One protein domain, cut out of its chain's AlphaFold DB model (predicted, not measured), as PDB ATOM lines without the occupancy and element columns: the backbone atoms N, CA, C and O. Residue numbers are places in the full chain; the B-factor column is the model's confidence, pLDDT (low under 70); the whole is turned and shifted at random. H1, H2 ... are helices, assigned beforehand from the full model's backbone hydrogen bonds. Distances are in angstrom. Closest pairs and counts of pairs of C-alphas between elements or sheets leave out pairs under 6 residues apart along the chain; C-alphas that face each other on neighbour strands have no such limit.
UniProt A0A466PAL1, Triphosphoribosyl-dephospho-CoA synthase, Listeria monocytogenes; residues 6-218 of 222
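Overview. This is residues 6 to 218 of the 222 residues of the protein "Triphosphoribosyl-dephospho-CoA synthase" of Listeria monocytogenes (UniProt A0A466PAL1). Helix H12 runs through the middle of a group of mostly crossed helices, with the hairpin of H1 and H2 packed on one side of it through H2, and the hairpin of H7 and H8 packed on another. A third hairpin, H10 and H11, lies farthest out, beyond H8, and the short H4, H5, H6 and H9 gather nearer to where H12 begins than to where it ends. The 213 printed residues hold twelve named helices, H1 to H12 in chain order, and no named strand: all helix. The whole is compact, with a radius of gyration of the C-alphas of 18.0 A and spans of 51 by 49 by 31 A.

Arrangement. Start at H1, residues 6 to 26, which forms a hairpin with H2, residues 34 to 52, at a steep tilt of 42 degrees; their closest C-alphas are Gly 16 and Phe 38, 6.3 A apart. With residues 42 to 46 alone, H2 touches H3, residues 59 to 69, closest at the C-alphas of Val 46 and Leu 66, 6.6 A. H4, residues 73 to 77, touches H6, residues 102 to 108, at the C-alphas of Leu 73 and Gln 108, 6.1 A. H5, residues 90 to 98, only just touches H9, residues 147 to 153, with 3 pairs of C-alphas within 8 A; the closest are Gly 91 and Thr 147, 7.0 A. Next, H7, residues 112 to 124, and H8, residues 129 to 140, form a hairpin, closest at the C-alphas of Tyr 122 and Thr 136, 5.9 A. H10, residues 158 to 171, and H11, residues 178 to 193, form another, closest at the C-alphas of Tyr 169 and Gly 180, 5.4 A. Last comes the hub, H12, residues 199 to 216, touching H2, H7, H8 and H9; the C-alphas of Ala 36 and Asp 203 are its closest to H2, 4.9 A, and those of Val 119 and Val 208 its closest to H7, 5.3 A. Every O i to N i+4 pair is within hydrogen-bond range in H2, H3, H5, H6, H8, H9, H11 and H12, against 15 of 17 in H1, 6 of 9 in H7, 8 of 10 in H10 and 0 of 1 in H4, where 2 of 2 O i to N i+3 pairs are.

Along the chain. Find C-alpha 6 at (-62.509, 33.478, 12.462); from there H1 runs 30.1 A. H2 measures 27.1 A, H11 22.8 A and H10 20.3 A. H12 runs 25.9 A from C-alpha 199 at (-35.475, 36.402, 19.129) to C-alpha 216 at (-50.708, 31.450, 39.424).

Size, cuts and confidence. Look for the farthest C-alphas at Asn 83 and Leu 178, 52.0 A apart. The printed part has no cut, and its long link is residues 78 to 89. Only residues 31 to 32 have pLDDT under 70.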
ATOM      1  N   GLU A   6     -63.104  32.956  13.690       90.56
ATOM      2  CA  GLU A   6     -62.509  33.478  12.462       90.56
ATOM      3  C   GLU A   6     -62.841  34.965  12.261       90.56
ATOM      4  O   GLU A   6     -62.030  35.753  11.773       90.56
ATOM      5  N   ALA A   7     -64.048  35.393  12.647       91.12
ATOM      6  CA  ALA A   7     -64.409  36.812  12.648       91.12
ATOM      7  C   ALA A   7     -63.661  37.578  13.750       91.12
ATOM      8  O   ALA A   7     -63.254  38.719  13.536       91.12
ATOM      9  N   THR A   8     -63.424  36.934  14.898       92.06
ATOM     10  CA  THR A   8     -62.582  37.498  15.965       92.06
ATOM     11  C   THR A   8     -61.139  37.636  15.487       92.06
ATOM     12  O   THR A   8     -60.558  38.707  15.634       92.06
ATOM     13  N   PHE A   9     -60.594  36.601  14.839       93.88
ATOM     14  CA  PHE A   9     -59.234  36.609  14.308       93.88
ATOM     15  C   PHE A   9     -59.016  37.734  13.286       93.88
ATOM     16  O   PHE A   9     -58.065  38.506  13.392       93.88
ATOM     17  N   ARG A  10     -59.954  37.906  12.343       92.00
ATOM     18  CA  ARG A  10     -59.914  39.011  11.370       92.00
ATOM     19  C   ARG A  10     -59.927  40.387  12.035       92.00
ATOM     20  O   ARG A  10     -59.181  41.265  11.610       92.00
ATOM     21  N   ALA A  11     -60.736  40.574  13.078       92.25
ATOM     22  CA  ALA A  11     -60.802  41.842  13.800       92.25
ATOM     23  C   ALA A  11     -59.492  42.154  14.545       92.25
ATOM     24  O   ALA A  11     -58.957  43.253  14.408       92.25
ATOM     25  N   ILE A  12     -58.936  41.189  15.289       94.06
ATOM     26  CA  ILE A  12     -57.690  41.412  16.043       94.06
ATOM     27  C   ILE A  12     -56.473  41.559  15.134       94.06
ATOM     28  O   ILE A  12     -55.511  42.212  15.522       94.06
ATOM     29  N   ARG A  13     -56.505  40.997  13.918       92.06
ATOM     30  CA  ARG A  13     -55.416  41.142  12.948       92.06
ATOM     31  C   ARG A  13     -55.168  42.608  12.609       92.06
ATOM     32  O   ARG A  13     -54.015  43.020  12.538       92.06
ATOM     33  N   GLN A  14     -56.229  43.402  12.467       91.81
ATOM     34  CA  GLN A  14     -56.079  44.828  12.197       91.81
ATOM     35  C   GLN A  14     -55.482  45.583  13.390       91.81
ATOM     36  O   GLN A  14     -54.548  46.363  13.217       91.81
ATOM     37  N   VAL A  15     -55.938  45.268  14.604       93.25
ATOM     38  CA  VAL A  15     -55.362  45.816  15.843       93.25
ATOM     39  C   VAL A  15     -53.882  45.436  15.979       93.25
ATOM     40  O   VAL A  15     -53.056  46.261  16.358       93.25
ATOM     41  N   GLY A  16     -53.517  44.200  15.627       92.69
ATOM     42  CA  GLY A  16     -52.134  43.727  15.644       92.69
ATOM     43  C   GLY A  16     -51.233  44.473  14.656       92.69
ATOM     44  O   GLY A  16     -50.111  44.826  15.010       92.69
ATOM     45  N   LEU A  17     -51.726  44.772  13.449       90.94
ATOM     46  CA  LEU A  17     -50.994  45.579  12.464       90.94
ATOM     47  C   LEU A  17     -50.772  47.016  12.950       90.94
ATOM     48  O   LEU A  17     -49.704  47.581  12.724       90.94
ATOM     49  N   GLU A  18     -51.756  47.605  13.625       92.94
ATOM     50  CA  GLU A  18     -51.630  48.930  14.242       92.94
ATOM     51  C   GLU A  18     -50.611  48.919  15.387       92.94
ATOM     52  O   GLU A  18     -49.743  49.790  15.441       92.94
ATOM     53  N   ALA A  19     -50.649  47.898  16.249       91.81
ATOM     54  CA  ALA A  19     -49.685  47.727  17.332       91.81
ATOM     55  C   ALA A  19     -48.251  47.525  16.809       91.81
ATOM     56  O   ALA A  19     -47.308  48.095  17.358       91.81
ATOM     57  N   GLU A  20     -48.077  46.754  15.731       89.94
ATOM     58  CA  GLU A  20     -46.775  46.572  15.083       89.94
ATOM     59  C   GLU A  20     -46.243  47.894  14.510       89.94
ATOM     60  O   GLU A  20     -45.074  48.217  14.720       89.94
ATOM     61  N   ARG A  21     -47.090  48.682  13.832       89.62
ATOM     62  CA  ARG A  21     -46.709  50.002  13.293       89.62
ATOM     63  C   ARG A  21     -46.299  50.965  14.401       89.62
ATOM     64  O   ARG A  21     -45.229  51.555  14.312       89.62
ATOM     65  N   ALA A  22     -47.098  51.057  15.463       90.75
ATOM     66  CA  ALA A  22     -46.795  51.913  16.606       90.75
ATOM     67  C   ALA A  22     -45.466  51.524  17.276       90.75
ATOM     68  O   ALA A  22     -44.671  52.393  17.626       90.75
ATOM     69  N   MET A  23     -45.190  50.220  17.412       88.56
ATOM     70  CA  MET A  23     -43.905  49.742  17.925       88.56
ATOM     71  C   MET A  23     -42.754  50.120  16.989       88.56
ATOM     72  O   MET A  23     -41.744  50.625  17.459       88.56
ATOM     73  N   PHE A  24     -42.911  49.904  15.681       87.06
ATOM     74  CA  PHE A  24     -41.889  50.214  14.680       87.06
ATOM     75  C   PHE A  24     -41.536  51.706  14.642       87.06
ATOM     76  O   PHE A  24     -40.369  52.058  14.491       87.06
ATOM     77  N   GLU A  25     -42.526  52.584  14.810       89.31
ATOM     78  CA  GLU A  25     -42.319  54.029  14.942       89.31
ATOM     79  C   GLU A  25     -41.593  54.379  16.247       89.31
ATOM     80  O   GLU A  25     -40.624  55.139  16.231       89.31
ATOM     81  N   ALA A  26     -42.006  53.788  17.372       88.31
ATOM     82  CA  ALA A  26     -41.412  54.046  18.685       88.31
ATOM     83  C   ALA A  26     -39.956  53.565  18.812       88.31
ATOM     84  O   ALA A  26     -39.204  54.092  19.630       88.31
ATOM     85  N   THR A  27     -39.554  52.567  18.026       85.19
ATOM     86  CA  THR A  27     -38.198  52.001  18.018       85.19
ATOM     87  C   THR A  27     -37.329  52.530  16.876       85.19
ATOM     88  O   THR A  27     -36.317  51.910  16.547       85.19
ATOM     89  N   GLU A  28     -37.722  53.641  16.245       84.25
ATOM     90  CA  GLU A  28     -36.985  54.277  15.142       84.25
ATOM     91  C   GLU A  28     -36.698  53.310  13.973       84.25
ATOM     92  O   GLU A  28     -35.633  53.313  13.357       84.25
ATOM     93  N   GLY A  29     -37.665  52.442  13.665       75.31
ATOM     94  CA  GLY A  29     -37.575  51.472  12.576       75.31
ATOM     95  C   GLY A  29     -36.907  50.145  12.949       75.31
ATOM     96  O   GLY A  29     -36.623  49.322  12.072       75.31
ATOM     97  N   ILE A  30     -36.665  49.885  14.237       73.81
ATOM     98  CA  ILE A  30     -36.141  48.599  14.702       73.81
ATOM     99  C   ILE A  30     -37.301  47.652  15.021       73.81
ATOM    100  O   ILE A  30     -38.019  47.805  16.004       73.81
ATOM    101  N   ASN A  31     -37.472  46.602  14.224       69.12
ATOM    102  CA  ASN A  31     -38.585  45.665  14.393       69.12
ATOM    103  C   ASN A  31     -38.326  44.599  15.488       69.12
ATOM    104  O   ASN A  31     -38.282  43.403  15.198       69.12
ATOM    105  N   THR A  32     -38.075  45.018  16.734       62.81
ATOM    106  CA  THR A  32     -37.542  44.163  17.817       62.81
ATOM    107  C   THR A  32     -38.544  43.260  18.533       62.81
ATOM    108  O   THR A  32     -38.104  42.424  19.312       62.81
ATOM    109  N   HIS A  33     -39.852  43.346  18.271       75.31
ATOM    110  CA  HIS A  33     -40.863  42.577  19.025       75.31
ATOM    111  C   HIS A  33     -42.055  42.110  18.178       75.31
ATOM    112  O   HIS A  33     -43.149  41.890  18.699       75.31
ATOM    113  N   LYS A  34     -41.870  41.957  16.862       84.25
ATOM    114  CA  LYS A  34     -42.959  41.572  15.950       84.25
ATOM    115  C   LYS A  34     -43.625  40.250  16.337       84.25
ATOM    116  O   LYS A  34     -44.851  40.171  16.355       84.25
ATOM    117  N   GLY A  35     -42.830  39.223  16.643       88.31
ATOM    118  CA  GLY A  35     -43.347  37.901  17.007       88.31
ATOM    119  C   GLY A  35     -44.069  37.910  18.356       88.31
ATOM    120  O   GLY A  35     -45.138  37.302  18.474       88.31
ATOM    121  N   ALA A  36     -43.560  38.670  19.332       90.38
ATOM    122  CA  ALA A  36     -44.233  38.898  20.608       90.38
ATOM    123  C   ALA A  36     -45.581  39.610  20.437       90.38
ATOM    124  O   ALA A  36     -46.574  39.123  20.967       90.38
ATOM    125  N   ILE A  37     -45.648  40.716  19.681       92.31
ATOM    126  CA  ILE A  37     -46.909  41.442  19.421       92.31
ATOM    127  C   ILE A  37     -47.921  40.520  18.744       92.31
ATOM    128  O   ILE A  37     -49.066  40.430  19.187       92.31
ATOM    129  N   PHE A  38     -47.484  39.807  17.704       93.25
ATOM    130  CA  PHE A  38     -48.312  38.849  16.983       93.25
ATOM    131  C   PHE A  38     -48.906  37.796  17.929       93.25
ATOM    132  O   PHE A  38     -50.123  37.629  17.994       93.25
ATOM    133  N   SER A  39     -48.060  37.124  18.706       95.75
ATOM    134  CA  SER A  39     -48.491  35.983  19.516       95.75
ATOM    135  C   SER A  39     -49.262  36.409  20.765       95.75
ATOM    136  O   SER A  39     -50.316  35.846  21.054       95.75
ATOM    137  N   LEU A  40     -48.803  37.442  21.483       95.75
ATOM    138  CA  LEU A  40     -49.532  37.970  22.639       95.75
ATOM    139  C   LEU A  40     -50.884  38.556  22.237       95.75
ATOM    140  O   LEU A  40     -51.845  38.386  22.980       95.75
ATOM    141  N   GLY A  41     -50.987  39.202  21.071       96.25
ATOM    142  CA  GLY A  41     -52.263  39.694  20.555       96.25
ATOM    143  C   GLY A  41     -53.296  38.571  20.412       96.25
ATOM    144  O   GLY A  41     -54.434  38.719  20.856       96.25
ATOM    145  N   ILE A  42     -52.881  37.421  19.874       97.06
ATOM    146  CA  ILE A  42     -53.734  36.232  19.728       97.06
ATOM    147  C   ILE A  42     -54.085  35.638  21.101       97.06
ATOM    148  O   ILE A  42     -55.256  35.374  21.375       97.06
ATOM    149  N   PHE A  43     -53.106  35.490  22.000       97.50
ATOM    150  CA  PHE A  43     -53.338  34.978  23.358       97.50
ATOM    151  C   PHE A  43     -54.330  35.851  24.132       97.50
ATOM    152  O   PHE A  43     -55.280  35.339  24.722       97.50
ATOM    153  N   LEU A  44     -54.160  37.174  24.091       96.12
ATOM    154  CA  LEU A  44     -55.059  38.126  24.744       96.12
ATOM    155  C   LEU A  44     -56.468  38.089  24.142       96.12
ATOM    156  O   LEU A  44     -57.449  38.198  24.879       96.12
ATOM    157  N   ALA A  45     -56.592  37.893  22.828       95.31
ATOM    158  CA  ALA A  45     -57.884  37.731  22.175       95.31
ATOM    159  C   ALA A  45     -58.615  36.465  22.639       95.31
ATOM    160  O   ALA A  45     -59.819  36.514  22.910       95.31
ATOM    161  N   VAL A  46     -57.892  35.347  22.777       95.31
ATOM    162  CA  VAL A  46     -58.436  34.113  23.357       95.31
ATOM    163  C   VAL A  46     -58.842  34.336  24.814       95.31
ATOM    164  O   VAL A  46     -59.969  33.990  25.168       95.31
ATOM    165  N   CYS A  47     -58.015  35.005  25.630       94.75
ATOM    166  CA  CYS A  47     -58.394  35.375  26.998       94.75
ATOM    167  C   CYS A  47     -59.705  36.168  27.032       94.75
ATOM    168  O   CYS A  47     -60.646  35.783  27.726       94.75
ATOM    169  N   GLY A  48     -59.799  37.249  26.251       93.00
ATOM    170  CA  GLY A  48     -60.991  38.094  26.202       93.00
ATOM    171  C   GLY A  48     -62.236  37.328  25.751       93.00
ATOM    172  O   GLY A  48     -63.311  37.491  26.331       93.00
ATOM    173  N   ARG A  49     -62.096  36.442  24.759       91.56
ATOM    174  CA  ARG A  49     -63.192  35.600  24.266       91.56
ATOM    175  C   ARG A  49     -63.699  34.640  25.344       91.56
ATOM    176  O   ARG A  49     -64.904  34.602  25.582       91.56
ATOM    177  N   LEU A  50     -62.798  33.920  26.014       90.62
ATOM    178  CA  LEU A  50     -63.151  32.960  27.065       90.62
ATOM    179  C   LEU A  50     -63.731  33.652  28.309       90.62
ATOM    180  O   LEU A  50     -64.692  33.148  28.887       90.62
ATOM    181  N   MET A  51     -63.241  34.849  28.659       90.00
ATOM    182  CA  MET A  51     -63.820  35.676  29.730       90.00
ATOM    183  C   MET A  51     -65.258  36.103  29.425       90.00
ATOM    184  O   MET A  51     -66.134  35.977  30.275       90.00
ATOM    185  N   ILE A  52     -65.526  36.590  28.209       88.69
ATOM    186  CA  ILE A  52     -66.871  37.027  27.790       88.69
ATOM    187  C   ILE A  52     -67.884  35.875  27.847       88.69
ATOM    188  O   ILE A  52     -69.083  36.119  28.032       88.69
ATOM    189  N   TRP A  53     -67.413  34.646  27.647       85.81
ATOM    190  CA  TRP A  53     -68.204  33.421  27.660       85.81
ATOM    191  C   TRP A  53     -68.247  32.714  29.014       85.81
ATOM    192  O   TRP A  53     -68.875  31.664  29.101       85.81
ATOM    193  N   GLU A  54     -67.606  33.274  30.045       85.12
ATOM    194  CA  GLU A  54     -67.609  32.732  31.414       85.12
ATOM    195  C   GLU A  54     -67.207  31.245  31.455       85.12
ATOM    196  O   GLU A  54     -67.691  30.464  32.271       85.12
ATOM    197  N   THR A  55     -66.331  30.833  30.534       79.81
ATOM    198  CA  THR A  55     -65.910  29.439  30.395       79.81
ATOM    199  C   THR A  55     -64.707  29.183  31.305       79.81
ATOM    200  O   THR A  55     -63.700  29.880  31.153       79.81
ATOM    201  N   PRO A  56     -64.761  28.199  32.226       83.62
ATOM    202  CA  PRO A  56     -63.588  27.786  32.992       83.62
ATOM    203  C   PRO A  56     -62.450  27.403  32.043       83.62
ATOM    204  O   PRO A  56     -62.621  26.546  31.175       83.62
ATOM    205  N   CYS A  57     -61.304  28.068  32.174       89.44
ATOM    206  CA  CYS A  57     -60.224  27.920  31.211       89.44
ATOM    207  C   CYS A  57     -59.214  26.876  31.685       89.44
ATOM    208  O   CYS A  57     -58.453  27.136  32.614       89.44
ATOM    209  N   THR A  58     -59.165  25.731  31.008       94.31
ATOM    210  CA  THR A  58     -58.047  24.785  31.131       94.31
ATOM    211  C   THR A  58     -56.945  25.128  30.132       94.31
ATOM    212  O   THR A  58     -57.204  25.760  29.101       94.31
ATOM    213  N   LEU A  59     -55.714  24.693  30.406       94.25
ATOM    214  CA  LEU A  59     -54.578  24.848  29.496       94.25
ATOM    215  C   LEU A  59     -54.872  24.205  28.131       94.25
ATOM    216  O   LEU A  59     -54.631  24.820  27.092       94.25
ATOM    217  N   GLN A  60     -55.491  23.021  28.142       95.06
ATOM    218  CA  GLN A  60     -55.916  22.306  26.939       95.06
ATOM    219  C   GLN A  60     -56.944  23.101  26.120       95.06
ATOM    220  O   GLN A  60     -56.776  23.259  24.912       95.06
ATOM    221  N   LEU A  61     -57.998  23.626  26.759       95.31
ATOM    222  CA  LEU A  61     -59.023  24.407  26.063       95.31
ATOM    223  C   LEU A  61     -58.434  25.692  25.475       95.31
ATOM    224  O   LEU A  61     -58.781  26.084  24.360       95.31
ATOM    225  N   PHE A  62     -57.528  26.342  26.207       96.75
ATOM    226  CA  PHE A  62     -56.839  27.537  25.734       96.75
ATOM    227  C   PHE A  62     -56.025  27.236  24.469       96.75
ATOM    228  O   PHE A  62     -56.184  27.928  23.463       96.75
ATOM    229  N   GLN A  63     -55.231  26.160  24.483       97.50
ATOM    230  CA  GLN A  63     -54.439  25.717  23.334       97.50
ATOM    231  C   GLN A  63     -55.318  25.366  22.122       97.50
ATOM    232  O   GLN A  63     -55.059  25.831  21.013       97.50
ATOM    233  N   GLN A  64     -56.402  24.616  22.330       96.50
ATOM    234  CA  GLN A  64     -57.359  24.266  21.270       96.50
ATOM    235  C   GLN A  64     -58.033  25.504  20.667       96.50
ATOM    236  O   GLN A  64     -58.235  25.592  19.453       96.50
ATOM    237  N   THR A  65     -58.360  26.489  21.508       96.19
ATOM    238  CA  THR A  65     -58.972  27.742  21.058       96.19
ATOM    239  C   THR A  65     -57.987  28.574  20.238       96.19
ATOM    240  O   THR A  65     -58.388  29.132  19.216       96.19
ATOM    241  N   LEU A  66     -56.707  28.628  20.635       97.19
ATOM    242  CA  LEU A  66     -55.644  29.228  19.821       97.19
ATOM    243  C   LEU A  66     -55.566  28.540  18.458       97.19
ATOM    244  O   LEU A  66     -55.704  29.212  17.442       97.19
ATOM    245  N   GLN A  67     -55.446  27.209  18.452       97.00
ATOM    246  CA  GLN A  67     -55.329  26.408  17.236       97.00
ATOM    247  C   GLN A  67     -56.497  26.649  16.271       97.00
ATOM    248  O   GLN A  67     -56.283  26.856  15.082       97.00
ATOM    249  N   THR A  68     -57.729  26.692  16.787       96.75
ATOM    250  CA  THR A  68     -58.920  26.965  15.967       96.75
ATOM    251  C   THR A  68     -58.903  28.400  15.431       96.75
ATOM    252  O   THR A  68     -59.245  28.637  14.276       96.75
ATOM    253  N   MET A  69     -58.481  29.376  16.243       96.31
ATOM    254  CA  MET A  69     -58.401  30.778  15.821       96.31
ATOM    255  C   MET A  69     -57.423  30.984  14.657       96.31
ATOM    256  O   MET A  69     -57.651  31.854  13.819       96.31
ATOM    257  N   THR A  70     -56.349  30.197  14.613       96.38
ATOM    258  CA  THR A  70     -55.241  30.341  13.660       96.38
ATOM    259  C   THR A  70     -55.167  29.210  12.633       96.38
ATOM    260  O   THR A  70     -54.151  29.090  11.955       96.38
ATOM    261  N   GLN A  71     -56.213  28.390  12.497       94.88
ATOM    262  CA  GLN A  71     -56.201  27.184  11.654       94.88
ATOM    263  C   GLN A  71     -55.883  27.468  10.174       94.88
ATOM    264  O   GLN A  71     -55.213  26.670   9.531       94.88
ATOM    265  N   ASP A  72     -56.316  28.627   9.664       92.62
ATOM    266  CA  ASP A  72     -56.145  29.041   8.265       92.62
ATOM    267  C   ASP A  72     -54.956  30.002   8.087       92.62
ATOM    268  O   ASP A  72     -54.809  30.654   7.057       92.62
ATOM    269  N   LEU A  73     -54.106  30.158   9.107       91.81
ATOM    270  CA  LEU A  73     -53.056  31.175   9.103       91.81
ATOM    271  C   LEU A  73     -52.006  30.943   8.011       91.81
ATOM    272  O   LEU A  73     -51.469  31.911   7.472       91.81
ATOM    273  N   LEU A  74     -51.709  29.687   7.662       91.94
ATOM    274  CA  LEU A  74     -50.781  29.396   6.569       91.94
ATOM    275  C   LEU A  74     -51.376  29.675   5.181       91.94
ATOM    276  O   LEU A  74     -50.600  29.807   4.237       91.94
ATOM    277  N   ALA A  75     -52.696  29.874   5.051       90.62
ATOM    278  CA  ALA A  75     -53.304  30.325   3.794       90.62
ATOM    279  C   ALA A  75     -52.792  31.719   3.373       90.62
ATOM    280  O   ALA A  75     -52.804  32.065   2.191       90.62
ATOM    281  N   ASP A  76     -52.242  32.501   4.315       85.81
ATOM    282  CA  ASP A  76     -51.512  33.742   4.022       85.81
ATOM    283  C   ASP A  76     -50.358  33.532   3.027       85.81
ATOM    284  O   ASP A  76     -49.947  34.475   2.348       85.81
ATOM    285  N   PHE A  77     -49.802  32.319   2.958       86.56
ATOM    286  CA  PHE A  77     -48.698  32.002   2.066       86.56
ATOM    287  C   PHE A  77     -49.132  31.582   0.651       86.56
ATOM    288  O   PHE A  77     -48.314  31.638  -0.266       86.56
ATOM    289  N   GLU A  78     -50.397  31.209   0.438       83.62
ATOM    290  CA  GLU A  78     -50.888  30.678  -0.848       83.62
ATOM    291  C   GLU A  78     -50.852  31.711  -1.983       83.62
ATOM    292  O   GLU A  78     -50.667  31.357  -3.144       83.62
ATOM    293  N   ASN A  79     -50.991  32.996  -1.649       77.38
ATOM    294  CA  ASN A  79     -51.075  34.090  -2.622       77.38
ATOM    295  C   ASN A  79     -49.780  34.906  -2.735       77.38
ATOM    296  O   ASN A  79     -49.796  36.027  -3.253       77.38
ATOM    297  N   LEU A  80     -48.654  34.394  -2.228       82.44
ATOM    298  CA  LEU A  80     -47.388  35.110  -2.337       82.44
ATOM    299  C   LEU A  80     -46.931  35.190  -3.793       82.44
ATOM    300  O   LEU A  80     -46.787  34.179  -4.480       82.44
ATOM    301  N   ALA A  81     -46.629  36.406  -4.246       77.25
ATOM    302  CA  ALA A  81     -45.981  36.632  -5.529       77.25
ATOM    303  C   ALA A  81     -44.531  36.122  -5.469       77.25
ATOM    304  O   ALA A  81     -43.604  36.857  -5.122       77.25
ATOM    305  N   THR A  82     -44.327  34.853  -5.821       76.88
ATOM    306  CA  THR A  82     -43.011  34.185  -5.830       76.88
ATOM    307  C   THR A  82     -42.015  34.832  -6.801       76.88
ATOM    308  O   THR A  82     -40.806  34.652  -6.668       76.88
ATOM    309  N   ASN A  83     -42.518  35.649  -7.726       75.69
ATOM    310  CA  ASN A  83     -41.759  36.362  -8.752       75.69
ATOM    311  C   ASN A  83     -41.117  37.665  -8.227       75.69
ATOM    312  O   ASN A  83     -40.253  38.227  -8.894       75.69
ATOM    313  N   GLU A  84     -41.541  38.172  -7.060       80.69
ATOM    314  CA  GLU A  84     -41.128  39.473  -6.507       80.69
ATOM    315  C   GLU A  84     -40.581  39.341  -5.073       80.69
ATOM    316  O   GLU A  84     -41.020  40.029  -4.148       80.69
ATOM    317  N   LEU A  85     -39.591  38.460  -4.878       78.12
ATOM    318  CA  LEU A  85     -39.007  38.149  -3.560       78.12
ATOM    319  C   LEU A  85     -38.561  39.386  -2.760       78.12
ATOM    320  O   LEU A  85     -38.606  39.374  -1.531       78.12
ATOM    321  N   GLU A  86     -38.148  40.467  -3.423       78.56
ATOM    322  CA  GLU A  86     -37.704  41.702  -2.764       78.56
ATOM    323  C   GLU A  86     -38.821  42.436  -2.013       78.56
ATOM    324  O   GLU A  86     -38.538  43.124  -1.029       78.56
ATOM    325  N   LYS A  87     -40.082  42.251  -2.421       81.38
ATOM    326  CA  LYS A  87     -41.254  42.836  -1.754       81.38
ATOM    327  C   LYS A  87     -41.762  41.980  -0.594       81.38
ATOM    328  O   LYS A  87     -42.528  42.473   0.230       81.38
ATOM    329  N   LEU A  88     -41.327  40.722  -0.511       84.44
ATOM    330  CA  LEU A  88     -41.719  39.805   0.553       84.44
ATOM    331  C   LEU A  88     -41.028  40.154   1.870       84.44
ATOM    332  O   LEU A  88     -39.841  40.514   1.904       84.44
ATOM    333  N   THR A  89     -41.753  39.968   2.973       85.25
ATOM    334  CA  THR A  89     -41.158  39.980   4.309       85.25
ATOM    335  C   THR A  89     -40.162  38.832   4.458       85.25
ATOM    336  O   THR A  89     -40.194  37.845   3.727       85.25
ATOM    337  N   TRP A  90     -39.263  38.935   5.438       85.12
ATOM    338  CA  TRP A  90     -38.261  37.893   5.667       85.12
ATOM    339  C   TRP A  90     -38.876  36.499   5.890       85.12
ATOM    340  O   TRP A  90     -38.403  35.526   5.313       85.12
ATOM    341  N   GLY A  91     -39.955  36.408   6.677       86.56
ATOM    342  CA  GLY A  91     -40.645  35.136   6.923       86.56
ATOM    343  C   GLY A  91     -41.281  34.551   5.660       86.56
ATOM    344  O   GLY A  91     -41.178  33.357   5.421       86.56
ATOM    345  N   GLU A  92     -41.865  35.394   4.807       89.00
ATOM    346  CA  GLU A  92     -42.437  34.967   3.523       89.00
ATOM    347  C   GLU A  92     -41.358  34.476   2.551       89.00
ATOM    348  O   GLU A  92     -41.566  33.479   1.866       89.00
ATOM    349  N   ARG A  93     -40.176  35.110   2.530       89.38
ATOM    350  CA  ARG A  93     -39.037  34.608   1.743       89.38
ATOM    351  C   ARG A  93     -38.577  33.241   2.228       89.38
ATOM    352  O   ARG A  93     -38.388  32.355   1.402       89.38
ATOM    353  N   LEU A  94     -38.428  33.058   3.542       89.56
ATOM    354  CA  LEU A  94     -38.041  31.766   4.115       89.56
ATOM    355  C   LEU A  94     -39.062  30.670   3.797       89.56
ATOM    356  O   LEU A  94     -38.662  29.552   3.475       89.56
ATOM    357  N   PHE A  95     -40.355  30.994   3.813       91.19
ATOM    358  CA  PHE A  95     -41.391  30.063   3.385       91.19
ATOM    359  C   PHE A  95     -41.243  29.690   1.905       91.19
ATOM    360  O   PHE A  95     -41.148  28.512   1.577       91.19
ATOM    361  N   VAL A  96     -41.149  30.678   1.009       88.94
ATOM    362  CA  VAL A  96     -41.039  30.433  -0.442       88.94
ATOM    363  C   VAL A  96     -39.769  29.656  -0.802       88.94
ATOM    364  O   VAL A  96     -39.804  28.792  -1.671       88.94
ATOM    365  N   GLN A  97     -38.642  29.958  -0.156       88.88
ATOM    366  CA  GLN A  97     -37.342  29.377  -0.502       88.88
ATOM    367  C   GLN A  97     -37.070  28.034   0.184       88.88
ATOM    368  O   GLN A  97     -36.353  27.204  -0.376       88.88
ATOM    369  N   HIS A  98     -37.599  27.822   1.391       88.50
ATOM    370  CA  HIS A  98     -37.207  26.703   2.255       88.50
ATOM    371  C   HIS A  98     -38.382  25.975   2.924       88.50
ATOM    372  O   HIS A  98     -38.152  25.014   3.649       88.50
ATOM    373  N   GLY A  99     -39.628  26.408   2.709       89.81
ATOM    374  CA  GLY A  99     -40.815  25.819   3.343       89.81
ATOM    375  C   GLY A  99     -40.953  26.123   4.838       89.81
ATOM    376  O   GLY A  99     -41.822  25.558   5.496       89.81
ATOM    377  N   LEU A 100     -40.112  27.011   5.379       90.62
ATOM    378  CA  LEU A 100     -40.107  27.363   6.798       90.62
ATOM    379  C   LEU A 100     -41.275  28.295   7.114       90.62
ATOM    380  O   LEU A 100     -41.450  29.338   6.481       90.62
ATOM    381  N   THR A 101     -42.073  27.926   8.106       91.75
ATOM    382  CA  THR A 101     -43.321  28.629   8.444       91.75
ATOM    383  C   THR A 101     -43.156  29.569   9.638       91.75
ATOM    384  O   THR A 101     -43.943  30.511   9.799       91.75
ATOM    385  N   GLY A 102     -42.124  29.351  10.463       91.38
ATOM    386  CA  GLY A 102     -41.825  30.139  11.653       91.38
ATOM    387  C   GLY A 102     -43.014  30.262  12.611       91.38
ATOM    388  O   GLY A 102     -43.810  29.343  12.790       91.38
ATOM    389  N   ILE A 103     -43.177  31.451  13.203       92.19
ATOM    390  CA  ILE A 103     -44.216  31.711  14.215       92.19
ATOM    391  C   ILE A 103     -45.649  31.487  13.707       92.19
ATOM    392  O   ILE A 103     -46.542  31.210  14.502       92.19
ATOM    393  N   ARG A 104     -45.890  31.592  12.391       93.38
ATOM    394  CA  ARG A 104     -47.211  31.305  11.811       93.38
ATOM    395  C   ARG A 104     -47.520  29.808  11.854       93.38
ATOM    396  O   ARG A 104     -48.647  29.438  12.170       93.38
ATOM    397  N   GLY A 105     -46.521  28.966  11.588       94.44
ATOM    398  CA  GLY A 105     -46.643  27.516  11.726       94.44
ATOM    399  C   GLY A 105     -46.861  27.093  13.172       94.44
ATOM    400  O   GLY A 105     -47.783  26.327  13.439       94.44
ATOM    401  N   GLU A 106     -46.082  27.662  14.100       95.44
ATOM    402  CA  GLU A 106     -46.287  27.463  15.541       95.44
ATOM    403  C   GLU A 106     -47.714  27.832  15.948       95.44
ATOM    404  O   GLU A 106     -48.407  27.029  16.566       95.44
ATOM    405  N   ALA A 107     -48.194  29.012  15.547       96.19
ATOM    406  CA  ALA A 107     -49.541  29.458  15.873       96.19
ATOM    407  C   ALA A 107     -50.615  28.510  15.323       96.19
ATOM    408  O   ALA A 107     -51.464  28.056  16.087       96.19
ATOM    409  N   GLN A 108     -50.546  28.136  14.039       96.31
ATOM    410  CA  GLN A 108     -51.499  27.201  13.429       96.31
ATOM    411  C   GLN A 108     -51.544  25.845  14.154       96.31
ATOM    412  O   GLN A 108     -52.604  25.235  14.241       96.31
ATOM    413  N   GLN A 109     -50.419  25.376  14.695       96.56
ATOM    414  CA  GLN A 109     -50.347  24.125  15.454       96.56
ATOM    415  C   GLN A 109     -50.762  24.273  16.927       96.56
ATOM    416  O   GLN A 109     -50.796  23.283  17.652       96.56
ATOM    417  N   GLY A 110     -51.099  25.480  17.391       97.25
ATOM    418  CA  GLY A 110     -51.422  25.736  18.795       97.25
ATOM    419  C   GLY A 110     -50.185  25.866  19.692       97.25
ATOM    420  O   GLY A 110     -50.253  25.547  20.874       97.25
ATOM    421  N   TYR A 111     -49.064  26.348  19.153       98.00
ATOM    422  CA  TYR A 111     -47.810  26.646  19.856       98.00
ATOM    423  C   TYR A 111     -47.205  25.454  20.631       98.00
ATOM    424  O   TYR A 111     -46.940  25.580  21.833       98.00
ATOM    425  N   PRO A 112     -46.959  24.296  19.991       97.56
ATOM    426  CA  PRO A 112     -46.450  23.100  20.671       97.56
ATOM    427  C   PRO A 112     -45.148  23.358  21.446       97.56
ATOM    428  O   PRO A 112     -45.016  22.915  22.589       97.56
ATOM    429  N   ALA A 113     -44.220  24.168  20.917       97.75
ATOM    430  CA  ALA A 113     -42.989  24.508  21.634       97.75
ATOM    431  C   ALA A 113     -43.262  25.229  22.971       97.75
ATOM    432  O   ALA A 113     -42.548  25.030  23.954       97.75
ATOM    433  N   VAL A 114     -44.324  26.034  23.051       98.31
ATOM    434  CA  VAL A 114     -44.725  26.737  24.277       98.31
ATOM    435  C   VAL A 114     -45.437  25.791  25.241       98.31
ATOM    436  O   VAL A 114     -45.044  25.707  26.406       98.31
ATOM    437  N   PHE A 115     -46.478  25.094  24.780       98.12
ATOM    438  CA  PHE A 115     -47.368  24.310  25.645       98.12
ATOM    439  C   PHE A 115     -46.758  22.978  26.082       98.12
ATOM    440  O   PHE A 115     -46.877  22.605  27.246       98.12
ATOM    441  N   GLU A 116     -46.085  22.271  25.176       97.62
ATOM    442  CA  GLU A 116     -45.611  20.903  25.417       97.62
ATOM    443  C   GLU A 116     -44.176  20.874  25.947       97.62
ATOM    444  O   GLU A 116     -43.820  19.974  26.706       97.62
ATOM    445  N   GLN A 117     -43.357  21.870  25.586       98.25
ATOM    446  CA  GLN A 117     -41.950  21.945  25.997       98.25
ATOM    447  C   GLN A 117     -41.732  23.044  27.043       98.25
ATOM    448  O   GLN A 117     -41.322  22.777  28.175       98.25
ATOM    449  N   GLY A 118     -42.041  24.291  26.684       98.19
ATOM    450  CA  GLY A 118     -41.717  25.476  27.472       98.19
ATOM    451  C   GLY A 118     -42.376  25.525  28.847       98.19
ATOM    452  O   GLY A 118     -41.681  25.670  29.853       98.19
ATOM    453  N   VAL A 119     -43.704  25.398  28.909       98.25
ATOM    454  CA  VAL A 119     -44.467  25.460  30.166       98.25
ATOM    455  C   VAL A 119     -44.038  24.357  31.145       98.25
ATOM    456  O   VAL A 119     -43.677  24.707  32.276       98.25
ATOM    457  N   PRO A 120     -43.980  23.064  30.761       97.88
ATOM    458  CA  PRO A 120     -43.527  22.011  31.666       97.88
ATOM    459  C   PRO A 120     -42.085  22.202  32.142       97.88
ATOM    460  O   PRO A 120     -41.802  21.980  33.322       97.88
ATOM    461  N   TYR A 121     -41.177  22.622  31.254       98.25
ATOM    462  CA  TYR A 121     -39.784  22.887  31.616       98.25
ATOM    463  C   TYR A 121     -39.684  24.026  32.630       98.25
ATOM    464  O   TYR A 121     -39.094  23.864  33.701       98.25
ATOM    465  N   TYR A 122     -40.332  25.154  32.329       98.12
ATOM    466  CA  TYR A 122     -40.370  26.314  33.203       98.12
ATOM    467  C   TYR A 122     -40.952  25.928  34.565       98.12
ATOM    468  O   TYR A 122     -40.329  26.163  35.590       98.12
ATOM    469  N   GLN A 123     -42.105  25.272  34.646       96.38
ATOM    470  CA  GLN A 123     -42.713  24.939  35.942       96.38
ATOM    471  C   GLN A 123     -41.848  24.019  36.818       96.38
ATOM    472  O   GLN A 123     -41.799  24.222  38.031       96.38
ATOM    473  N   LYS A 124     -41.137  23.057  36.219       96.69
ATOM    474  CA  LYS A 124     -40.263  22.121  36.948       96.69
ATOM    475  C   LYS A 124     -38.943  22.748  37.394       96.69
ATOM    476  O   LYS A 124     -38.355  22.273  38.370       96.69
ATOM    477  N   HIS A 125     -38.476  23.783  36.698       96.50
ATOM    478  CA  HIS A 125     -37.189  24.418  36.969       96.50
ATOM    479  C   HIS A 125     -37.126  25.013  38.383       96.50
ATOM    480  O   HIS A 125     -38.047  25.702  38.834       96.50
ATOM    481  N   GLN A 126     -36.014  24.735  39.066       92.38
ATOM    482  CA  GLN A 126     -35.705  25.206  40.413       92.38
ATOM    483  C   GLN A 126     -34.550  26.207  40.366       92.38
ATOM    484  O   GLN A 126     -33.591  26.034  39.616       92.38
ATOM    485  N   GLY A 127     -34.598  27.225  41.217       93.56
ATOM    486  CA  GLY A 127     -33.562  28.250  41.303       93.56
ATOM    487  C   GLY A 127     -34.153  29.648  41.296       93.56
ATOM    488  O   GLY A 127     -35.345  29.851  41.530       93.56
ATOM    489  N   THR A 128     -33.301  30.636  41.047       97.06
ATOM    490  CA  THR A 128     -33.747  32.028  40.962       97.06
ATOM    491  C   THR A 128     -34.601  32.258  39.715       97.06
ATOM    492  O   THR A 128     -34.473  31.568  38.703       97.06
ATOM    493  N   GLN A 129     -35.441  33.295  39.755       96.50
ATOM    494  CA  GLN A 129     -36.247  33.706  38.604       96.50
ATOM    495  C   GLN A 129     -35.384  33.970  37.356       96.50
ATOM    496  O   GLN A 129     -35.795  33.650  36.245       96.50
ATOM    497  N   GLN A 130     -34.184  34.528  37.527       96.88
ATOM    498  CA  GLN A 130     -33.274  34.810  36.419       96.88
ATOM    499  C   GLN A 130     -32.719  33.528  35.788       96.88
ATOM    500  O   GLN A 130     -32.783  33.376  34.571       96.88
ATOM    501  N   GLN A 131     -32.224  32.598  36.610       97.69
ATOM    502  CA  GLN A 131     -31.741  31.284  36.165       97.69
ATOM    503  C   GLN A 131     -32.814  30.538  35.375       97.69
ATOM    504  O   GLN A 131     -32.587  30.091  34.254       97.69
ATOM    505  N   LYS A 132     -34.025  30.516  35.932       97.69
ATOM    506  CA  LYS A 132     -35.208  29.919  35.329       97.69
ATOM    507  C   LYS A 132     -35.531  30.480  33.942       97.69
ATOM    508  O   LYS A 132     -35.806  29.714  33.021       97.69
ATOM    509  N   LEU A 133     -35.497  31.804  33.783       98.44
ATOM    510  CA  LEU A 133     -35.749  32.464  32.497       98.44
ATOM    511  C   LEU A 133     -34.665  32.139  31.463       98.44
ATOM    512  O   LEU A 133     -34.998  31.833  30.323       98.44
ATOM    513  N   ILE A 134     -33.390  32.173  31.862       98.31
ATOM    514  CA  ILE A 134     -32.257  31.874  30.974       98.31
ATOM    515  C   ILE A 134     -32.308  30.421  30.499       98.31
ATOM    516  O   ILE A 134     -32.230  30.160  29.301       98.31
ATOM    517  N   ASP A 135     -32.473  29.480  31.426       98.50
ATOM    518  CA  ASP A 135     -32.518  28.059  31.093       98.50
ATOM    519  C   ASP A 135     -33.729  27.736  30.214       98.50
ATOM    520  O   ASP A 135     -33.601  27.004  29.240       98.50
ATOM    521  N   THR A 136     -34.890  28.343  30.484       98.69
ATOM    522  CA  THR A 136     -36.085  28.144  29.647       98.69
ATOM    523  C   THR A 136     -35.916  28.756  28.254       98.69
ATOM    524  O   THR A 136     -36.350  28.148  27.282       98.69
ATOM    525  N   LEU A 137     -35.256  29.918  28.127       98.44
ATOM    526  CA  LEU A 137     -34.941  30.525  26.828       98.44
ATOM    527  C   LEU A 137     -34.113  29.578  25.956       98.44
ATOM    528  O   LEU A 137     -34.462  29.332  24.803       98.44
ATOM    529  N   LEU A 138     -33.016  29.062  26.515       98.31
ATOM    530  CA  LEU A 138     -32.115  28.153  25.806       98.31
ATOM    531  C   LEU A 138     -32.739  26.776  25.584       98.31
ATOM    532  O   LEU A 138     -32.364  26.072  24.657       98.31
ATOM    533  N   TYR A 139     -33.687  26.372  26.425       98.50
ATOM    534  CA  TYR A 139     -34.413  25.127  26.224       98.50
ATOM    535  C   TYR A 139     -35.390  25.263  25.056       98.50
ATOM    536  O   TYR A 139     -35.373  24.444  24.145       98.50
ATOM    537  N   LEU A 140     -36.188  26.335  25.033       98.12
ATOM    538  CA  LEU A 140     -37.131  26.628  23.952       98.12
ATOM    539  C   LEU A 140     -36.451  26.743  22.590       98.12
ATOM    540  O   LEU A 140     -37.004  26.285  21.595       98.12
ATOM    541  N   SER A 141     -35.246  27.306  22.531       96.81
ATOM    542  CA  SER A 141     -34.520  27.465  21.270       96.81
ATOM    543  C   SER A 141     -34.074  26.150  20.620       96.81
ATOM    544  O   SER A 141     -33.657  26.159  19.463       96.81
ATOM    545  N   LEU A 142     -34.173  25.017  21.325       96.31
ATOM    546  CA  LEU A 142     -33.999  23.684  20.739       96.31
ATOM    547  C   LEU A 142     -35.237  23.202  19.965       96.31
ATOM    548  O   LEU A 142     -35.110  22.301  19.142       96.31
ATOM    549  N   TYR A 143     -36.410  23.785  20.229       95.25
ATOM    550  CA  TYR A 143     -37.702  23.351  19.681       95.25
ATOM    551  C   TYR A 143     -38.360  24.403  18.782       95.25
ATOM    552  O   TYR A 143     -39.180  24.058  17.940       95.25
ATOM    553  N   VAL A 144     -38.013  25.679  18.954       93.00
ATOM    554  CA  VAL A 144     -38.553  26.780  18.152       93.00
ATOM    555  C   VAL A 144     -37.751  26.938  16.860       93.00
ATOM    556  O   VAL A 144     -36.537  27.147  16.889       93.00
ATOM    557  N   GLU A 145     -38.449  26.940  15.722       89.00
ATOM    558  CA  GLU A 145     -37.899  27.347  14.424       89.00
ATOM    559  C   GLU A 145     -37.651  28.870  14.402       89.00
ATOM    560  O   GLU A 145     -38.446  29.682  13.916       89.00
ATOM    561  N   ASP A 146     -36.532  29.286  14.995       91.69
ATOM    562  CA  ASP A 146     -36.165  30.690  15.155       91.69
ATOM    563  C   ASP A 146     -35.674  31.330  13.843       91.69
ATOM    564  O   ASP A 146     -34.483  31.403  13.528       91.69
ATOM    565  N   THR A 147     -36.622  31.853  13.069       90.94
ATOM    566  CA  THR A 147     -36.341  32.557  11.805       90.94
ATOM    567  C   THR A 147     -35.447  33.794  11.961       90.94
ATOM    568  O   THR A 147     -34.818  34.215  10.985       90.94
ATOM    569  N   ASN A 148     -35.341  34.378  13.163       91.19
ATOM    570  CA  ASN A 148     -34.436  35.496  13.425       91.19
ATOM    571  C   ASN A 148     -32.981  35.023  13.534       91.19
ATOM    572  O   ASN A 148     -32.081  35.729  13.067       91.19
ATOM    573  N   LEU A 149     -32.743  33.817  14.057       93.69
ATOM    574  CA  LEU A 149     -31.417  33.204  14.026       93.69
ATOM    575  C   LEU A 149     -30.969  32.970  12.579       93.69
ATOM    576  O   LEU A 149     -29.880  33.413  12.218       93.69
ATOM    577  N   ILE A 150     -31.835  32.386  11.740       93.75
ATOM    578  CA  ILE A 150     -31.580  32.192  10.299       93.75
ATOM    579  C   ILE A 150     -31.294  33.531   9.608       93.75
ATOM    580  O   ILE A 150     -30.343  33.651   8.836       93.75
ATOM    581  N   LYS A 151     -32.093  34.565   9.908       91.38
ATOM    582  CA  LYS A 151     -31.922  35.910   9.342       91.38
ATOM    583  C   LYS A 151     -30.536  36.474   9.600       91.38
ATOM    584  O   LYS A 151     -29.905  37.014   8.697       91.38
ATOM    585  N   ARG A 152     -30.092  36.412  10.855       93.06
ATOM    586  CA  ARG A 152     -28.850  37.064  11.272       93.06
ATOM    587  C   ARG A 152     -27.616  36.249  10.919       93.06
ATOM    588  O   ARG A 152     -26.592  36.841  10.599       93.06
ATOM    589  N   SER A 153     -27.721  34.922  10.954       94.31
ATOM    590  CA  SER A 153     -26.651  34.029  10.509       94.31
ATOM    591  C   SER A 153     -26.512  33.988   8.985       94.31
ATOM    592  O   SER A 153     -25.454  33.599   8.501       94.31
ATOM    593  N   GLN A 154     -27.568  34.364   8.247       92.06
ATOM    594  CA  GLN A 154     -27.694  34.168   6.797       92.06
ATOM    595  C   GLN A 154     -27.470  32.704   6.386       92.06
ATOM    596  O   GLN A 154     -26.993  32.413   5.292       92.06
ATOM    597  N   ASN A 155     -27.800  31.774   7.284       93.50
ATOM    598  CA  ASN A 155     -27.590  30.348   7.100       93.50
ATOM    599  C   ASN A 155     -28.834  29.581   7.556       93.50
ATOM    600  O   ASN A 155     -29.164  29.564   8.741       93.50
ATOM    601  N   VAL A 156     -29.507  28.914   6.617       91.31
ATOM    602  CA  VAL A 156     -30.694  28.090   6.897       91.31
ATOM    603  C   VAL A 156     -30.363  26.825   7.701       91.31
ATOM    604  O   VAL A 156     -31.180  26.372   8.493       91.31
ATOM    605  N   GLN A 157     -29.133  26.316   7.589       93.06
ATOM    606  CA  GLN A 157     -28.624  25.155   8.334       93.06
ATOM    607  C   GLN A 157     -28.019  25.551   9.692       93.06
ATOM    608  O   GLN A 157     -27.358  24.750  10.346       93.06
ATOM    609  N   ILE A 158     -28.224  26.793  10.152       94.81
ATOM    610  CA  ILE A 158     -27.619  27.290  11.397       94.81
ATOM    611  C   ILE A 158     -27.947  26.424  12.618       94.81
ATOM    612  O   ILE A 158     -27.121  26.324  13.523       94.81
ATOM    613  N   PHE A 159     -29.107  25.764  12.637       91.75
ATOM    614  CA  PHE A 159     -29.503  24.875  13.730       91.75
ATOM    615  C   PHE A 159     -28.543  23.694  13.919       91.75
ATOM    616  O   PHE A 159     -28.300  23.313  15.061       91.75
ATOM    617  N   GLU A 160     -27.915  23.189  12.855       93.31
ATOM    618  CA  GLU A 160     -26.927  22.099  12.932       93.31
ATOM    619  C   GLU A 160     -25.651  22.523  13.677       93.31
ATOM    620  O   GLU A 160     -25.008  21.716  14.346       93.31
ATOM    621  N   ILE A 161     -25.302  23.810  13.604       94.19
ATOM    622  CA  ILE A 161     -24.150  24.403  14.300       94.19
ATOM    623  C   ILE A 161     -24.547  24.826  15.716       94.19
ATOM    624  O   ILE A 161     -23.784  24.689  16.671       94.19
ATOM    625  N   TYR A 162     -25.748  25.379  15.844       91.50
ATOM    626  CA  TYR A 162     -26.251  25.999  17.057       91.50
ATOM    627  C   TYR A 162     -26.678  24.982  18.125       91.50
ATOM    628  O   TYR A 162     -26.344  25.153  19.297       91.50
ATOM    629  N   GLN A 163     -27.388  23.914  17.745       94.69
ATOM    630  CA  GLN A 163     -27.943  22.949  18.700       94.69
ATOM    631  C   GLN A 163     -26.876  22.245  19.557       94.69
ATOM    632  O   GLN A 163     -27.072  22.191  20.774       94.69
ATOM    633  N   PRO A 164     -25.731  21.770  19.014       97.06
ATOM    634  CA  PRO A 164     -24.687  21.150  19.834       97.06
ATOM    635  C   PRO A 164     -24.143  22.077  20.928       97.06
ATOM    636  O   PRO A 164     -23.860  21.629  22.037       97.06
ATOM    637  N   LEU A 165     -24.051  23.382  20.647       97.31
ATOM    638  CA  LEU A 165     -23.573  24.384  21.604       97.31
ATOM    639  C   LEU A 165     -24.531  24.530  22.797       97.31
ATOM    640  O   LEU A 165     -24.104  24.629  23.947       97.31
ATOM    641  N   ILE A 166     -25.839  24.505  22.533       97.94
ATOM    642  CA  ILE A 166     -26.866  24.548  23.580       97.94
ATOM    643  C   ILE A 166     -26.942  23.229  24.350       97.94
ATOM    644  O   ILE A 166     -27.111  23.223  25.570       97.94
ATOM    645  N   GLN A 167     -26.765  22.099  23.669       97.75
ATOM    646  CA  GLN A 167     -26.688  20.797  24.327       97.75
ATOM    647  C   GLN A 167     -25.476  20.708  25.265       97.75
ATOM    648  O   GLN A 167     -25.616  20.204  26.376       97.75
ATOM    649  N   GLU A 168     -24.314  21.253  24.884       98.06
ATOM    650  CA  GLU A 168     -23.135  21.337  25.763       98.06
ATOM    651  C   GLU A 168     -23.417  22.173  27.020       98.06
ATOM    652  O   GLU A 168     -22.999  21.813  28.128       98.06
ATOM    653  N   TYR A 169     -24.154  23.276  26.869       98.56
ATOM    654  CA  TYR A 169     -24.585  24.108  27.987       98.56
ATOM    655  C   TYR A 169     -25.438  23.321  28.993       98.56
ATOM    656  O   TYR A 169     -25.138  23.318  30.192       98.56
ATOM    657  N   PHE A 170     -26.445  22.584  28.514       98.31
ATOM    658  CA  PHE A 170     -27.275  21.747  29.383       98.31
ATOM    659  C   PHE A 170     -26.508  20.556  29.965       98.31
ATOM    660  O   PHE A 170     -26.649  20.273  31.154       98.31
ATOM    661  N   ALA A 171     -25.626  19.917  29.192       98.19
ATOM    662  CA  ALA A 171     -24.736  18.861  29.682       98.19
ATOM    663  C   ALA A 171     -23.762  19.365  30.761       98.19
ATOM    664  O   ALA A 171     -23.312  18.604  31.614       98.19
ATOM    665  N   SER A 172     -23.461  20.665  30.755       98.12
ATOM    666  CA  SER A 172     -22.672  21.327  31.791       98.12
ATOM    667  C   SER A 172     -23.484  21.678  33.046       98.12
ATOM    668  O   SER A 172     -22.899  22.173  34.006       98.12
ATOM    669  N   GLY A 173     -24.793  21.406  33.079       97.12
ATOM    670  CA  GLY A 173     -25.683  21.646  34.221       97.12
ATOM    671  C   GLY A 173     -26.412  22.995  34.204       97.12
ATOM    672  O   GLY A 173     -26.953  23.403  35.232       97.12
ATOM    673  N   GLY A 174     -26.426  23.691  33.062       97.44
ATOM    674  CA  GLY A 174     -27.135  24.962  32.896       97.44
ATOM    675  C   GLY A 174     -26.695  26.043  33.890       97.44
ATOM    676  O   GLY A 174     -25.569  26.033  34.396       97.44
ATOM    677  N   THR A 175     -27.592  26.969  34.226       97.44
ATOM    678  CA  THR A 175     -27.266  28.046  35.177       97.44
ATOM    679  C   THR A 175     -27.090  27.577  36.629       97.44
ATOM    680  O   THR A 175     -26.734  28.378  37.498       97.44
ATOM    681  N   GLN A 176     -27.345  26.300  36.930       96.19
ATOM    682  CA  GLN A 176     -27.233  25.750  38.284       96.19
ATOM    683  C   GLN A 176     -25.800  25.347  38.659       96.19
ATOM    684  O   GLN A 176     -25.538  25.039  39.822       96.19
ATOM    685  N   THR A 177     -24.857  25.356  37.713       97.62
ATOM    686  CA  THR A 177     -23.455  25.017  37.978       97.62
ATOM    687  C   THR A 177     -22.511  26.121  37.507       97.62
ATOM    688  O   THR A 177     -22.803  26.885  36.582       97.62
ATOM    689  N   LEU A 178     -21.313  26.169  38.100       97.75
ATOM    690  CA  LEU A 178     -20.248  27.057  37.630       97.75
ATOM    691  C   LEU A 178     -19.854  26.751  36.176       97.75
ATOM    692  O   LEU A 178     -19.661  27.666  35.381       97.75
ATOM    693  N   ARG A 179     -19.768  25.465  35.806       98.31
ATOM    694  CA  ARG A 179     -19.387  25.046  34.448       98.31
ATOM    695  C   ARG A 179     -20.405  25.514  33.408       98.31
ATOM    696  O   ARG A 179     -20.001  26.023  32.365       98.31
ATOM    697  N   GLY A 180     -21.698  25.352  33.686       98.25
ATOM    698  CA  GLY A 180     -22.762  25.807  32.799       98.25
ATOM    699  C   GLY A 180     -22.834  27.331  32.726       98.25
ATOM    700  O   GLY A 180     -22.949  27.871  31.632       98.25
ATOM    701  N   THR A 181     -22.612  28.040  33.835       97.88
ATOM    702  CA  THR A 181     -22.540  29.515  33.838       97.88
ATOM    703  C   THR A 181     -21.375  30.041  32.987       97.88
ATOM    704  O   THR A 181     -21.568  30.923  32.156       97.88
ATOM    705  N   LEU A 182     -20.185  29.437  33.087       98.25
ATOM    706  CA  LEU A 182     -19.052  29.763  32.206       98.25
ATOM    707  C   LEU A 182     -19.334  29.405  30.737       98.25
ATOM    708  O   LEU A 182     -18.854  30.078  29.827       98.25
ATOM    709  N   CYS A 183     -20.091  28.334  30.482       98.31
ATOM    710  CA  CYS A 183     -20.536  27.991  29.132       98.31
ATOM    711  C   CYS A 183     -21.502  29.053  28.579       98.31
ATOM    712  O   CYS A 183     -21.299  29.524  27.464       98.31
ATOM    713  N   LEU A 184     -22.471  29.513  29.377       98.19
ATOM    714  CA  LEU A 184     -23.382  30.602  29.013       98.19
ATOM    715  C   LEU A 184     -22.634  31.885  28.644       98.19
ATOM    716  O   LEU A 184     -22.976  32.527  27.655       98.19
ATOM    717  N   GLU A 185     -21.608  32.257  29.409       98.06
ATOM    718  CA  GLU A 185     -20.777  33.424  29.096       98.06
ATOM    719  C   GLU A 185     -20.088  33.274  27.734       98.06
ATOM    720  O   GLU A 185     -20.144  34.192  26.911       98.06
ATOM    721  N   ARG A 186     -19.510  32.098  27.447       97.88
ATOM    722  CA  ARG A 186     -18.924  31.797  26.129       97.88
ATOM    723  C   ARG A 186     -19.964  31.864  25.013       97.88
ATOM    724  O   ARG A 186     -19.693  32.473  23.980       97.88
ATOM    725  N   LEU A 187     -21.153  31.293  25.224       97.50
ATOM    726  CA  LEU A 187     -22.257  31.364  24.265       97.50
ATOM    727  C   LEU A 187     -22.674  32.810  24.000       97.50
ATOM    728  O   LEU A 187     -22.826  33.198  22.848       97.50
ATOM    729  N   ASN A 188     -22.800  33.630  25.043       97.00
ATOM    730  CA  ASN A 188     -23.147  35.041  24.915       97.00
ATOM    731  C   ASN A 188     -22.089  35.819  24.114       97.00
ATOM    732  O   ASN A 188     -22.434  36.632  23.256       97.00
ATOM    733  N   HIS A 189     -20.801  35.554  24.353       98.00
ATOM    734  CA  HIS A 189     -19.717  36.138  23.561       98.00
ATOM    735  C   HIS A 189     -19.782  35.710  22.092       98.00
ATOM    736  O   HIS A 189     -19.742  36.572  21.214       98.00
ATOM    737  N   LEU A 190     -19.958  34.414  21.826       97.12
ATOM    738  CA  LEU A 190     -20.096  33.884  20.472       97.12
ATOM    739  C   LEU A 190     -21.295  34.499  19.741       97.12
ATOM    740  O   LEU A 190     -21.175  34.909  18.591       97.12
ATOM    741  N   PHE A 191     -22.443  34.608  20.412       96.25
ATOM    742  CA  PHE A 191     -23.655  35.202  19.852       96.25
ATOM    743  C   PHE A 191     -23.439  36.656  19.443       96.25
ATOM    744  O   PHE A 191     -23.851  37.058  18.358       96.25
ATOM    745  N   LYS A 192     -22.741  37.435  20.274       96.50
ATOM    746  CA  LYS A 192     -22.374  38.814  19.941       96.50
ATOM    747  C   LYS A 192     -21.406  38.873  18.762       96.50
ATOM    748  O   LYS A 192     -21.647  39.637  17.835       96.50
ATOM    749  N   GLU A 193     -20.354  38.056  18.774       97.69
ATOM    750  CA  GLU A 193     -19.339  38.020  17.712       97.69
ATOM    751  C   GLU A 193     -19.946  37.640  16.356       97.69
ATOM    752  O   GLU A 193     -19.707  38.303  15.351       97.69
ATOM    753  N   LYS A 194     -20.768  36.587  16.327       96.06
ATOM    754  CA  LYS A 194     -21.434  36.106  15.109       96.06
ATOM    755  C   LYS A 194     -22.696  36.883  14.760       96.06
ATOM    756  O   LYS A 194     -23.356  36.563  13.774       96.06
ATOM    757  N   ASN A 195     -23.040  37.885  15.564       95.19
ATOM    758  CA  ASN A 195     -24.263  38.655  15.431       95.19
ATOM    759  C   ASN A 195     -25.538  37.784  15.466       95.19
ATOM    760  O   ASN A 195     -26.542  38.145  14.863       95.19
ATOM    761  N   TRP A 196     -25.522  36.637  16.145       95.88
ATOM    762  CA  TRP A 196     -26.664  35.728  16.264       95.88
ATOM    763  C   TRP A 196     -27.667  36.206  17.316       95.88
ATOM    764  O   TRP A 196     -27.322  36.878  18.286       95.88
ATOM    765  N   SER A 197     -28.939  35.855  17.129       93.62
ATOM    766  CA  SER A 197     -29.996  36.173  18.090       93.62
ATOM    767  C   SER A 197     -31.156  35.196  17.956       93.62
ATOM    768  O   SER A 197     -31.681  35.005  16.861       93.62
ATOM    769  N   ILE A 198     -31.575  34.640  19.089       94.62
ATOM    770  CA  ILE A 198     -32.726  33.739  19.221       94.62
ATOM    771  C   ILE A 198     -33.983  34.510  19.654       94.62
ATOM    772  O   ILE A 198     -34.566  34.281  20.714       94.62
ATOM    773  N   GLY A 199     -34.348  35.511  18.849       93.25
ATOM    774  CA  GLY A 199     -35.475  36.402  19.129       93.25
ATOM    775  C   GLY A 199     -36.824  35.683  19.117       93.25
ATOM    776  O   GLY A 199     -37.646  35.940  19.990       93.25
ATOM    777  N   GLY A 200     -37.032  34.730  18.203       93.12
ATOM    778  CA  GLY A 200     -38.258  33.925  18.185       93.12
ATOM    779  C   GLY A 200     -38.405  33.059  19.440       93.12
ATOM    780  O   GLY A 200     -39.495  32.927  19.988       93.12
ATOM    781  N   SER A 201     -37.291  32.540  19.955       95.88
ATOM    782  CA  SER A 201     -37.257  31.778  21.210       95.88
ATOM    783  C   SER A 201     -37.540  32.670  22.425       95.88
ATOM    784  O   SER A 201     -38.200  32.243  23.372       95.88
ATOM    785  N   ALA A 202     -37.087  33.928  22.397       96.19
ATOM    786  CA  ALA A 202     -37.421  34.916  23.423       96.19
ATOM    787  C   ALA A 202     -38.911  35.288  23.400       96.19
ATOM    788  O   ALA A 202     -39.532  35.376  24.460       96.19
ATOM    789  N   ASP A 203     -39.506  35.424  22.215       95.69
ATOM    790  CA  ASP A 203     -40.948  35.629  22.068       95.69
ATOM    791  C   ASP A 203     -41.736  34.428  22.627       95.69
ATOM    792  O   ASP A 203     -42.699  34.613  23.373       95.69
ATOM    793  N   ALA A 204     -41.289  33.194  22.368       97.12
ATOM    794  CA  ALA A 204     -41.882  31.991  22.958       97.12
ATOM    795  C   ALA A 204     -41.756  31.964  24.495       97.12
ATOM    796  O   ALA A 204     -42.713  31.609  25.188       97.12
ATOM    797  N   LEU A 205     -40.618  32.399  25.052       98.25
ATOM    798  CA  LEU A 205     -40.437  32.511  26.504       98.25
ATOM    799  C   LEU A 205     -41.455  33.474  27.128       98.25
ATOM    800  O   LEU A 205     -41.982  33.193  28.205       98.25
ATOM    801  N   ILE A 206     -41.755  34.593  26.464       97.88
ATOM    802  CA  ILE A 206     -42.771  35.543  26.937       97.88
ATOM    803  C   ILE A 206     -44.131  34.846  27.077       97.88
ATOM    804  O   ILE A 206     -44.806  35.035  28.091       97.88
ATOM    805  N   LEU A 207     -44.510  34.000  26.114       98.19
ATOM    806  CA  LEU A 207     -45.762  33.236  26.156       98.19
ATOM    807  C   LEU A 207     -45.774  32.215  27.298       98.19
ATOM    808  O   LEU A 207     -46.764  32.120  28.023       98.19
ATOM    809  N   VAL A 208     -44.661  31.512  27.527       98.50
ATOM    810  CA  VAL A 208     -44.513  30.596  28.672       98.50
ATOM    811  C   VAL A 208     -44.712  31.335  29.998       98.50
ATOM    812  O   VAL A 208     -45.487  30.898  30.849       98.50
ATOM    813  N   VAL A 209     -44.049  32.482  30.173       98.31
ATOM    814  CA  VAL A 209     -44.168  33.305  31.388       98.31
ATOM    815  C   VAL A 209     -45.583  33.860  31.549       98.31
ATOM    816  O   VAL A 209     -46.089  33.938  32.671       98.31
ATOM    817  N   PHE A 210     -46.232  34.245  30.451       98.06
ATOM    818  CA  PHE A 210     -47.616  34.705  30.450       98.06
ATOM    819  C   PHE A 210     -48.568  33.611  30.956       98.06
ATOM    820  O   PHE A 210     -49.327  33.857  31.894       98.06
ATOM    821  N   LEU A 211     -48.472  32.391  30.417       98.00
ATOM    822  CA  LEU A 211     -49.284  31.250  30.853       98.00
ATOM    823  C   LEU A 211     -49.022  30.887  32.325       98.00
ATOM    824  O   LEU A 211     -49.971  30.693  33.082       98.00
ATOM    825  N   ASP A 212     -47.758  30.868  32.768       97.31
ATOM    826  CA  ASP A 212     -47.399  30.642  34.180       97.31
ATOM    827  C   ASP A 212     -48.040  31.670  35.120       97.31
ATOM    828  O   ASP A 212     -48.563  31.316  36.179       97.31
ATOM    829  N   LYS A 213     -48.054  32.948  34.727       96.69
ATOM    830  CA  LYS A 213     -48.711  34.006  35.504       96.69
ATOM    831  C   LYS A 213     -50.222  33.809  35.573       96.69
ATOM    832  O   LYS A 213     -50.785  33.957  36.655       96.69
ATOM    833  N   LEU A 214     -50.872  33.455  34.465       95.88
ATOM    834  CA  LEU A 214     -52.312  33.178  34.452       95.88
ATOM    835  C   LEU A 214     -52.678  31.978  35.331       95.88
ATOM    836  O   LEU A 214     -53.678  32.036  36.050       95.88
ATOM    837  N   MET A 215     -51.846  30.933  35.332       95.56
ATOM    838  CA  MET A 215     -52.028  29.776  36.211       95.56
ATOM    839  C   MET A 215     -51.882  30.141  37.687       95.56
ATOM    840  O   MET A 215     -52.717  29.763  38.503       95.56
ATOM    841  N   LYS A 216     -50.885  30.957  38.045       94.25
ATOM    842  CA  LYS A 216     -50.708  31.450  39.424       94.25
ATOM    843  C   LYS A 216     -51.853  32.332  39.918       94.25
ATOM    844  O   LYS A 216     -52.082  32.409  41.121       94.25
ATOM    845  N   LEU A 217     -52.559  32.999  39.007       94.44
ATOM    846  CA  LEU A 217     -53.761  33.776  39.314       94.44
ATOM    847  C   LEU A 217     -55.031  32.910  39.387       94.44
ATOM    848  O   LEU A 217     -56.110  33.456  39.604       94.44
ATOM    849  N   ASN A 218     -54.923  31.589  39.203       92.06
ATOM    850  CA  ASN A 218     -56.043  30.650  39.083       92.06
ATOM    851  C   ASN A 218     -57.037  31.012  37.964       92.06
ATOM    852  O   ASN A 218     -58.187  30.580  37.993       92.06
TER     853      ASN A 218